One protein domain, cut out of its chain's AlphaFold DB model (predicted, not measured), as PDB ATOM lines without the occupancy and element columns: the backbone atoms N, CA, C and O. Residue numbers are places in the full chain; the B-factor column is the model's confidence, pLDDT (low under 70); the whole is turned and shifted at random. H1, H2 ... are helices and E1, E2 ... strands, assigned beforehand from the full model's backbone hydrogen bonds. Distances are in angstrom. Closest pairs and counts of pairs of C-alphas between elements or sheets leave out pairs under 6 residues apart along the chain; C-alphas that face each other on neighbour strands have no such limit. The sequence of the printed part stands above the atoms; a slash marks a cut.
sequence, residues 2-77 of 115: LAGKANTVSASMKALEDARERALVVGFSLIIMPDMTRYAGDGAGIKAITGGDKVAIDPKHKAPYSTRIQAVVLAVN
ATOM      1  N   LEU A   2      64.324 -68.084 -45.541       69.31
ATOM      2  CA  LEU A   2      63.841 -66.711 -45.735       69.31
ATOM      3  C   LEU A   2      64.958 -65.735 -45.335       69.31
ATOM      4  O   LEU A   2      65.228 -65.587 -44.147       69.31
ATOM      5  N   ALA A   3      65.606 -65.081 -46.301       74.25
ATOM      6  CA  ALA A   3      66.757 -64.189 -46.093       74.25
ATOM      7  C   ALA A   3      66.354 -62.746 -45.708       74.25
ATOM      8  O   ALA A   3      66.790 -61.772 -46.317       74.25
ATOM      9  N   GLY A   4      65.467 -62.601 -44.717       76.75
ATOM     10  CA  GLY A   4      65.094 -61.291 -44.168       76.75
ATOM     11  C   GLY A   4      66.196 -60.683 -43.289       76.75
ATOM     12  O   GLY A   4      67.177 -61.350 -42.975       76.75
ATOM     13  N   LYS A   5      66.010 -59.440 -42.814       75.38
ATOM     14  CA  LYS A   5      66.988 -58.722 -41.959       75.38
ATOM     15  C   LYS A   5      67.457 -59.525 -40.733       75.38
ATOM     16  O   LYS A   5      68.609 -59.412 -40.342       75.38
ATOM     17  N   ALA A   6      66.589 -60.355 -40.154       82.50
ATOM     18  CA  ALA A   6      66.923 -61.205 -39.007       82.50
ATOM     19  C   ALA A   6      67.762 -62.449 -39.365       82.50
ATOM     20  O   ALA A   6      68.343 -63.066 -38.480       82.50
ATOM     21  N   ASN A   7      67.825 -62.818 -40.648       88.38
ATOM     22  CA  ASN A   7      68.432 -64.057 -41.140       88.38
ATOM     23  C   ASN A   7      69.597 -63.806 -42.111       88.38
ATOM     24  O   ASN A   7      70.083 -64.761 -42.730       88.38
ATOM     25  N   THR A   8      70.042 -62.551 -42.210       92.19
ATOM     26  CA  THR A   8      71.164 -62.102 -43.034       92.19
ATOM     27  C   THR A   8      72.223 -61.426 -42.166       92.19
ATOM     28  O   THR A   8      71.890 -60.595 -41.325       92.19
ATOM     29  N   VAL A   9      73.496 -61.745 -42.390       94.38
ATOM     30  CA  VAL A   9      74.633 -61.126 -41.693       94.38
ATOM     31  C   VAL A   9      75.721 -60.725 -42.680       94.38
ATOM     32  O   VAL A   9      75.970 -61.437 -43.650       94.38
ATOM     33  N   SER A  10      76.373 -59.587 -42.438       92.81
ATOM     34  CA  SER A  10      77.594 -59.200 -43.150       92.81
ATOM     35  C   SER A  10      78.815 -59.722 -42.393       92.81
ATOM     36  O   SER A  10      78.909 -59.526 -41.180       92.81
ATOM     37  N   ALA A  11      79.736 -60.400 -43.075       92.06
ATOM     38  CA  ALA A  11      80.877 -61.051 -42.443       92.06
ATOM     39  C   ALA A  11      82.142 -61.001 -43.310       92.06
ATOM     40  O   ALA A  11      82.089 -60.900 -44.533       92.06
ATOM     41  N   SER A  12      83.301 -61.103 -42.660       90.06
ATOM     42  CA  SER A  12      84.598 -61.228 -43.327       90.06
ATOM     43  C   SER A  12      84.971 -62.697 -43.543       90.06
ATOM     44  O   SER A  12      84.409 -63.598 -42.918       90.06
ATOM     45  N   MET A  13      85.998 -62.958 -44.358       88.69
ATOM     46  CA  MET A  13      86.545 -64.313 -44.493       88.69
ATOM     47  C   MET A  13      87.063 -64.869 -43.160       88.69
ATOM     48  O   MET A  13      86.936 -66.059 -42.887       88.69
ATOM     49  N   LYS A  14      87.593 -64.005 -42.288       89.44
ATOM     50  CA  LYS A  14      88.062 -64.406 -40.960       89.44
ATOM     51  C   LYS A  14      86.921 -64.964 -40.106       89.44
ATOM     52  O   LYS A  14      87.110 -65.991 -39.468       89.44
ATOM     53  N   ALA A  15      85.723 -64.391 -40.212       92.06
ATOM     54  CA  ALA A  15      84.533 -64.913 -39.548       92.06
ATOM     55  C   ALA A  15      84.092 -66.294 -40.058       92.06
ATOM     56  O   ALA A  15      83.380 -67.003 -39.356       92.06
ATOM     57  N   LEU A  16      84.519 -66.719 -41.249       92.12
ATOM     58  CA  LEU A  16      84.255 -68.074 -41.738       92.12
ATOM     59  C   LEU A  16      85.367 -69.059 -41.371       92.12
ATOM     60  O   LEU A  16      85.086 -70.241 -41.166       92.12
ATOM     61  N   GLU A  17      86.609 -68.595 -41.251       91.56
ATOM     62  CA  GLU A  17      87.787 -69.440 -41.018       91.56
ATOM     63  C   GLU A  17      88.120 -69.632 -39.531       91.56
ATOM     64  O   GLU A  17      88.455 -70.743 -39.117       91.56
ATOM     65  N   ASP A  18      87.966 -68.596 -38.710       94.00
ATOM     66  CA  ASP A  18      88.294 -68.615 -37.285       94.00
ATOM     67  C   ASP A  18      87.102 -69.092 -36.442       94.00
ATOM     68  O   ASP A  18      86.004 -68.552 -36.536       94.00
ATOM     69  N   ALA A  19      87.301 -70.107 -35.592       94.62
ATOM     70  CA  ALA A  19      86.219 -70.708 -34.803       94.62
ATOM     71  C   ALA A  19      85.553 -69.726 -33.823       94.62
ATOM     72  O   ALA A  19      84.364 -69.871 -33.520       94.62
ATOM     73  N   ARG A  20      86.291 -68.725 -33.338       94.44
ATOM     74  CA  ARG A  20      85.781 -67.730 -32.399       94.44
ATOM     75  C   ARG A  20      84.962 -66.666 -33.111       94.44
ATOM     76  O   ARG A  20      83.876 -66.328 -32.647       94.44
ATOM     77  N   GLU A  21      85.435 -66.178 -34.255       94.50
ATOM     78  CA  GLU A  21      84.655 -65.243 -35.075       94.50
ATOM     79  C   GLU A  21      83.469 -65.921 -35.770       94.50
ATOM     80  O   GLU A  21      82.435 -65.286 -35.973       94.50
ATOM     81  N   ARG A  22      83.547 -67.231 -36.027       94.94
ATOM     82  CA  ARG A  22      82.443 -68.015 -36.593       94.94
ATOM     83  C   ARG A  22      81.186 -68.007 -35.735       94.94
ATOM     84  O   ARG A  22      80.089 -68.161 -36.267       94.94
ATOM     85  N   ALA A  23      81.306 -67.735 -34.437       94.44
ATOM     86  CA  ALA A  23      80.152 -67.519 -33.570       94.44
ATOM     87  C   ALA A  23      79.232 -66.379 -34.059       94.44
ATOM     88  O   ALA A  23      78.039 -66.417 -33.771       94.44
ATOM     89  N   LEU A  24      79.759 -65.401 -34.810       93.31
ATOM     90  CA  LEU A  24      79.004 -64.253 -35.329       93.31
ATOM     91  C   LEU A  24      78.041 -64.616 -36.465       93.31
ATOM     92  O   LEU A  24      77.086 -63.883 -36.702       93.31
ATOM     93  N   VAL A  25      78.285 -65.723 -37.171       94.44
ATOM     94  CA  VAL A  25      77.495 -66.120 -38.348       94.44
ATOM     95  C   VAL A  25      76.541 -67.286 -38.071       94.44
ATOM     96  O   VAL A  25      75.769 -67.684 -38.943       94.44
ATOM     97  N   VAL A  26      76.560 -67.844 -36.856       94.81
ATOM     98  CA  VAL A  26      75.654 -68.933 -36.464       94.81
ATOM     99  C   VAL A  26      74.211 -68.429 -36.410       94.81
ATOM    100  O   VAL A  26      73.926 -67.394 -35.819       94.81
ATOM    101  N   GLY A  27      73.292 -69.205 -36.990       92.12
ATOM    102  CA  GLY A  27      71.855 -68.907 -36.994       92.12
ATOM    103  C   GLY A  27      71.392 -68.066 -38.185       92.12
ATOM    104  O   GLY A  27      70.193 -68.005 -38.442       92.12
ATOM    105  N   PHE A  28      72.317 -67.490 -38.954       94.44
ATOM    106  CA  PHE A  28      71.992 -66.771 -40.180       94.44
ATOM    107  C   PHE A  28      71.918 -67.720 -41.378       94.44
ATOM    108  O   PHE A  28      72.701 -68.661 -41.498       94.44
ATOM    109  N   SER A  29      70.967 -67.453 -42.270       93.19
ATOM    110  CA  SER A  29      70.728 -68.242 -43.487       93.19
ATOM    111  C   SER A  29      71.377 -67.640 -44.734       93.19
ATOM    112  O   SER A  29      71.579 -68.336 -45.729       93.19
ATOM    113  N   LEU A  30      71.721 -66.351 -44.679       94.00
ATOM    114  CA  LEU A  30      72.465 -65.637 -45.707       94.00
ATOM    115  C   LEU A  30      73.646 -64.912 -45.060       94.00
ATOM    116  O   LEU A  30      73.481 -64.152 -44.108       94.00
ATOM    117  N   ILE A  31      74.837 -65.137 -45.597       94.94
ATOM    118  CA  ILE A  31      76.059 -64.448 -45.195       94.94
ATOM    119  C   ILE A  31      76.530 -63.630 -46.390       94.94
ATOM    120  O   ILE A  31      76.851 -64.193 -47.434       94.94
ATOM    121  N   ILE A  32      76.568 -62.311 -46.244       93.50
ATOM    122  CA  ILE A  32      77.068 -61.386 -47.260       93.50
ATOM    123  C   ILE A  32      78.509 -61.023 -46.910       93.50
ATOM    124  O   ILE A  32      78.818 -60.704 -45.767       93.50
ATOM    125  N   MET A  33      79.398 -61.068 -47.892       91.56
ATOM    126  CA  MET A  33      80.810 -60.730 -47.741       91.56
ATOM    127  C   MET A  33      81.140 -59.585 -48.702       91.56
ATOM    128  O   MET A  33      81.539 -59.849 -49.842       91.56
ATOM    129  N   PRO A  34      80.903 -58.323 -48.295       87.62
ATOM    130  CA  PRO A  34      81.155 -57.167 -49.143       87.62
ATOM    131  C   PRO A  34      82.640 -56.789 -49.145       87.62
ATOM    132  O   PRO A  34      83.306 -56.867 -48.113       87.62
ATOM    133  N   ASP A  35      83.130 -56.356 -50.306       70.94
ATOM    134  CA  ASP A  35      84.416 -55.669 -50.503       70.94
ATOM    135  C   ASP A  35      85.605 -56.346 -49.802       70.94
ATOM    136  O   ASP A  35      86.404 -55.767 -49.062       70.94
ATOM    137  N   MET A  36      85.705 -57.650 -50.035       68.69
ATOM    138  CA  MET A  36      86.760 -58.477 -49.476       68.69
ATOM    139  C   MET A  36      88.131 -58.087 -50.038       68.69
ATOM    140  O   MET A  36      88.363 -58.130 -51.249       68.69
ATOM    141  N   THR A  37      89.077 -57.792 -49.142       64.44
ATOM    142  CA  THR A  37      90.501 -57.739 -49.486       64.44
ATOM    143  C   THR A  37      90.969 -59.089 -50.028       64.44
ATOM    144  O   THR A  37      90.341 -60.129 -49.820       64.44
ATOM    145  N   ARG A  38      92.094 -59.077 -50.749       67.12
ATOM    146  CA  ARG A  38      92.691 -60.277 -51.338       67.12
ATOM    147  C   ARG A  38      92.918 -61.335 -50.248       67.12
ATOM    148  O   ARG A  38      93.834 -61.211 -49.441       67.12
ATOM    149  N   TYR A  39      92.077 -62.364 -50.222       71.75
ATOM    150  CA  TYR A  39      92.272 -63.520 -49.354       71.75
ATOM    151  C   TYR A  39      93.321 -64.447 -49.975       71.75
ATOM    152  O   TYR A  39      93.367 -64.623 -51.190       71.75
ATOM    153  N   ALA A  40      94.184 -65.015 -49.137       65.44
ATOM    154  CA  ALA A  40      95.153 -66.027 -49.527       65.44
ATOM    155  C   ALA A  40      95.108 -67.145 -48.484       65.44
ATOM    156  O   ALA A  40      95.710 -67.055 -47.418       65.44
ATOM    157  N   GLY A  41      94.346 -68.187 -48.790       76.44
ATOM    158  CA  GLY A  41      94.175 -69.355 -47.940       76.44
ATOM    159  C   GLY A  41      93.428 -70.453 -48.681       76.44
ATOM    160  O   GLY A  41      92.889 -70.237 -49.774       76.44
ATOM    161  N   ASP A  42      93.421 -71.647 -48.101       82.69
ATOM    162  CA  ASP A  42      92.790 -72.816 -48.708       82.69
ATOM    163  C   ASP A  42      91.255 -72.802 -48.553       82.69
ATOM    164  O   ASP A  42      90.570 -73.619 -49.174       82.69
ATOM    165  N   GLY A  43      90.720 -71.884 -47.736       87.94
ATOM    166  CA  GLY A  43      89.295 -71.707 -47.474       87.94
ATOM    167  C   GLY A  43      88.661 -72.905 -46.769       87.94
ATOM    168  O   GLY A  43      87.560 -73.312 -47.138       87.94
ATOM    169  N   ALA A  44      89.363 -73.550 -45.834       90.81
ATOM    170  CA  ALA A  44      88.856 -74.716 -45.110       90.81
ATOM    171  C   ALA A  44      87.493 -74.463 -44.446       90.81
ATOM    172  O   ALA A  44      86.573 -75.270 -44.604       90.81
ATOM    173  N   GLY A  45      87.340 -73.331 -43.759       92.25
ATOM    174  CA  GLY A  45      86.103 -72.941 -43.085       92.25
ATOM    175  C   GLY A  45      84.945 -72.727 -44.056       92.25
ATOM    176  O   GLY A  45      83.891 -73.347 -43.905       92.25
ATOM    177  N   ILE A  46      85.141 -71.920 -45.101       92.06
ATOM    178  CA  ILE A  46      84.105 -71.697 -46.120       92.06
ATOM    179  C   ILE A  46      83.766 -72.987 -46.886       92.06
ATOM    180  O   ILE A  46      82.590 -73.219 -47.166       92.06
ATOM    181  N   LYS A  47      84.740 -73.873 -47.171       92.38
ATOM    182  CA  LYS A  47      84.491 -75.202 -47.775       92.38
ATOM    183  C   LYS A  47      83.603 -76.059 -46.880       92.38
ATOM    184  O   LYS A  47      82.695 -76.702 -47.398       92.38
ATOM    185  N   ALA A  48      83.864 -76.065 -45.576       94.25
ATOM    186  CA  ALA A  48      83.082 -76.826 -44.613       94.25
ATOM    187  C   ALA A  48      81.651 -76.278 -44.514       94.25
ATOM    188  O   ALA A  48      80.697 -77.038 -44.638       94.25
ATOM    189  N   ILE A  49      81.483 -74.956 -44.398       94.69
ATOM    190  CA  ILE A  49      80.159 -74.315 -44.324       94.69
ATOM    191  C   ILE A  49      79.349 -74.583 -45.599       94.69
ATOM    192  O   ILE A  49      78.240 -75.103 -45.531       94.69
ATOM    193  N   THR A  50      79.921 -74.303 -46.773       92.69
ATOM    194  CA  THR A  50      79.240 -74.502 -48.069       92.69
ATOM    195  C   THR A  50      79.094 -75.978 -48.454       92.69
ATOM    196  O   THR A  50      78.217 -76.330 -49.237       92.69
ATOM    197  N   GLY A  51      79.930 -76.862 -47.904       91.88
ATOM    198  CA  GLY A  51      79.782 -78.318 -47.984       91.88
ATOM    199  C   GLY A  51      78.754 -78.886 -47.003       91.88
ATOM    200  O   GLY A  51      78.400 -80.057 -47.109       91.88
ATOM    201  N   GLY A  52      78.266 -78.064 -46.072       92.56
ATOM    202  CA  GLY A  52      77.323 -78.450 -45.035       92.56
ATOM    203  C   GLY A  52      77.953 -79.186 -43.856       92.56
ATOM    204  O   GLY A  52      77.204 -79.679 -43.022       92.56
ATOM    205  N   ASP A  53      79.279 -79.279 -43.758       95.19
ATOM    206  CA  ASP A  53      80.007 -79.972 -42.695       95.19
ATOM    207  C   ASP A  53      79.816 -79.321 -41.318       95.19
ATOM    208  O   ASP A  53      79.425 -78.158 -41.176       95.19
ATOM    209  N   LYS A  54      80.091 -80.097 -40.264       96.44
ATOM    210  CA  LYS A  54      80.166 -79.546 -38.912       96.44
ATOM    211  C   LYS A  54      81.442 -78.720 -38.770       96.44
ATOM    212  O   LYS A  54      82.527 -79.169 -39.126       96.44
ATOM    213  N   VAL A  55      81.306 -77.538 -38.187       96.88
ATOM    214  CA  VAL A  55      82.393 -76.593 -37.934       96.88
ATOM    215  C   VAL A  55      82.486 -76.302 -36.442       96.88
ATOM    216  O   VAL A  55      81.482 -76.336 -35.729       96.88
ATOM    217  N   ALA A  56      83.701 -76.064 -35.952       97.00
ATOM    218  CA  ALA A  56      83.924 -75.665 -34.565       97.00
ATOM    219  C   ALA A  56      83.484 -74.213 -34.350       97.00
ATOM    220  O   ALA A  56      83.745 -73.356 -35.198       97.00
ATOM    221  N   ILE A  57      82.841 -73.955 -33.218       97.44
ATOM    222  CA  ILE A  57      82.428 -72.634 -32.757       97.44
ATOM    223  C   ILE A  57      82.974 -72.450 -31.346       97.44
ATOM    224  O   ILE A  57      82.742 -73.297 -30.483       97.44
ATOM    225  N   ASP A  58      83.663 -71.338 -31.112       96.81
ATOM    226  CA  ASP A  58      84.263 -70.992 -29.819       96.81
ATOM    227  C   ASP A  58      83.779 -69.607 -29.349       96.81
ATOM    228  O   ASP A  58      84.489 -68.604 -29.473       96.81
ATOM    229  N   PRO A  59      82.520 -69.480 -28.884       94.56
ATOM    230  CA  PRO A  59      81.990 -68.190 -28.475       94.56
ATOM    231  C   PRO A  59      82.666 -67.706 -27.193       94.56
ATOM    232  O   PRO A  59      82.837 -68.448 -26.228       94.56
ATOM    233  N   LYS A  60      82.948 -66.402 -27.129       93.94
ATOM    234  CA  LYS A  60      83.534 -65.774 -25.939       93.94
ATOM    235  C   LYS A  60      82.686 -66.073 -24.688       93.94
ATOM    236  O   LYS A  60      81.483 -65.822 -24.686       93.94
ATOM    237  N   HIS A  61      83.335 -66.546 -23.623       93.75
ATOM    238  CA  HIS A  61      82.717 -66.870 -22.326       93.75
ATOM    239  C   HIS A  61      81.667 -67.999 -22.357       93.75
ATOM    240  O   HIS A  61      80.834 -68.080 -21.457       93.75
ATOM    241  N   LYS A  62      81.688 -68.873 -23.370       94.44
ATOM    242  CA  LYS A  62      80.833 -70.067 -23.448       94.44
ATOM    243  C   LYS A  62      81.678 -71.292 -23.791       94.44
ATOM    244  O   LYS A  62      82.794 -71.157 -24.277       94.44
ATOM    245  N   ALA A  63      81.148 -72.485 -23.530       96.06
ATOM    246  CA  ALA A  63      81.819 -73.718 -23.923       96.06
ATOM    247  C   ALA A  63      81.869 -73.835 -25.462       96.06
ATOM    248  O   ALA A  63      80.843 -73.590 -26.111       96.06
ATOM    249  N   PRO A  64      83.018 -74.226 -26.046       96.69
ATOM    250  CA  PRO A  64      83.106 -74.528 -27.466       96.69
ATOM    251  C   PRO A  64      82.166 -75.671 -27.852       96.69
ATOM    252  O   PRO A  64      81.946 -76.608 -27.083       96.69
ATOM    253  N   TYR A  65      81.631 -75.616 -29.065       97.56
ATOM    254  CA  TYR A  65      80.760 -76.656 -29.603       97.56
ATOM    255  C   TYR A  65      80.963 -76.814 -31.108       97.56
ATOM    256  O   TYR A  65      81.672 -76.041 -31.750       97.56
ATOM    257  N   SER A  66      80.337 -77.835 -31.691       97.44
ATOM    258  CA  SER A  66      80.371 -78.062 -33.132       97.44
ATOM    259  C   SER A  66      78.962 -78.148 -33.699       97.44
ATOM    260  O   SER A  66      78.124 -78.894 -33.194       97.44
ATOM    261  N   THR A  67      78.698 -77.382 -34.754       97.00
ATOM    262  CA  THR A  67      77.389 -77.335 -35.414       97.00
ATOM    263  C   THR A  67      77.540 -77.184 -36.923       97.00
ATOM    264  O   THR A  67      78.627 -76.889 -37.415       97.00
ATOM    265  N   ARG A  68      76.452 -77.393 -37.668       96.56
ATOM    266  CA  ARG A  68      76.380 -77.067 -39.098       96.56
ATOM    267  C   ARG A  68      75.829 -75.651 -39.246       96.56
ATOM    268  O   ARG A  68      74.824 -75.319 -38.621       96.56
ATOM    269  N   ILE A  69      76.458 -74.840 -40.087       95.50
ATOM    270  CA  ILE A  69      75.948 -73.513 -40.449       95.50
ATOM    271  C   ILE A  69      75.215 -73.657 -41.776       95.50
ATOM    272  O   ILE A  69      75.836 -73.833 -42.819       95.50
ATOM    273  N   GLN A  70      73.886 -73.635 -41.725       92.75
ATOM    274  CA  GLN A  70      73.041 -73.728 -42.913       92.75
ATOM    275  C   GLN A  70      72.872 -72.339 -43.533       92.75
ATOM    276  O   GLN A  70      71.857 -71.683 -43.313       92.75
ATOM    277  N   ALA A  71      73.879 -71.894 -44.286       93.00
ATOM    278  CA  ALA A  71      73.877 -70.575 -44.901       93.00
ATOM    279  C   ALA A  71      74.290 -70.607 -46.375       93.00
ATOM    280  O   ALA A  71      75.175 -71.365 -46.777       93.00
ATOM    281  N   VAL A  72      73.680 -69.723 -47.160       93.44
ATOM    282  CA  VAL A  72      74.192 -69.313 -48.470       93.44
ATOM    283  C   VAL A  72      75.203 -68.192 -48.253       93.44
ATOM    284  O   VAL A  72      74.947 -67.267 -47.485       93.44
ATOM    285  N   VAL A  73      76.346 -68.267 -48.933       93.19
ATOM    286  CA  VAL A  73      77.392 -67.241 -48.869       93.19
ATOM    287  C   VAL A  73      77.379 -66.436 -50.165       93.19
ATOM    288  O   VAL A  73      77.590 -66.993 -51.241       93.19
ATOM    289  N   LEU A  74      77.144 -65.130 -50.058       93.19
ATOM    290  CA  LEU A  74      77.193 -64.174 -51.158       93.19
ATOM    291  C   LEU A  74      78.425 -63.287 -50.993       93.19
ATOM    292  O   LEU A  74      78.449 -62.407 -50.138       93.19
ATOM    293  N   ALA A  75      79.439 -63.498 -51.824       90.69
ATOM    294  CA  ALA A  75      80.601 -62.619 -51.870       90.69
ATOM    295  C   ALA A  75      80.434 -61.574 -52.974       90.69
ATOM    296  O   ALA A  75      80.184 -61.931 -54.124       90.69
ATOM    297  N   VAL A  76      80.589 -60.301 -52.616       90.19
ATOM    298  CA  VAL A  76      80.450 -59.165 -53.534       90.19
ATOM    299  C   VAL A  76      81.792 -58.452 -53.597       90.19
ATOM    300  O   VAL A  76      82.268 -57.931 -52.589       90.19
ATOM    301  N   ASN A  77      82.435 -58.479 -54.763       85.88
ATOM    302  CA  ASN A  77      83.779 -57.953 -54.962       85.88
ATOM    303  C   ASN A  77      83.949 -57.335 -56.355       85.88
ATOM    304  O   ASN A  77      83.348 -57.776 -57.328       85.88
TER     305      ASN A  77
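This is residues 2 to 77 of the 115 residues of the protein "DNA primase" of Escherichia coli (UniProt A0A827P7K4). Two small sheets lie toward opposite ends of a compact body, the parallel sheet E1 E2 E5 and the hairpin E3 E4, with three short helices clustered between them. H1 and H2 are nearest the middle, and H3 packs on H1. The 76 printed residues include E1, H1, H2, E2, H3, E3, E4 and E5 in chain order; the class is mixed, with 38 residues in named elements. The larger sheet has the order E1 E2 E5; the radius of gyration of the C-alphas is 11.8 A and the spans are 35 by 31 by 23 A.

In the larger sheet, E1 is residues 8 to 10, from C-alpha 8 at (71.164, -62.102, -43.034); E2 is residues 30 to 34, 12.6 A long; E5 is residues 72 to 76, 13.0 A, ending at C-alpha 76 (80.450, -59.165, -53.534). H1 is residues 13 to 17, H2 residues 21 to 24, and H3 residues 44 to 51, 10.2 A. E3 is residues 54 to 57 and E4 residues 65 to 68, 10.5 A.

E2 is parallel to E1 at 25 degrees, with N 32 and O 9 2.8 A apart, and to E5 at 15 degrees, with N 31 and O 72 2.8 A apart. H1 and H3 only just are on this sheet, each with 5 pairs of C-alphas within 10 A, and only graze it. H1 touches H3, the closest C-alphas being Glu 17 and Gly 45, 4.4 A. H1 and H2 touch only at the corner, C-alphas Ala 15 and Glu 21 being closest at 4.5 A. The closest C-alphas of H3 and E3 are Ala 48 and Val 55, 6.7 A. E3 and E4 form an antiparallel hairpin at 138 degrees, with N 57 and O 65 2.8 A apart. E4 and E5 are apart. In H1 and H3 every O i to N i+4 pair is within hydrogen-bond range; H2 is too short for one.

The C-alphas of Ala 63 and Asn 77 are the farthest apart, 34.9 A. The printed part has no cut, and no link is long. Mean pLDDT of the printed part is 89.8; residues 2, 36 to 38 and 40 are under 70.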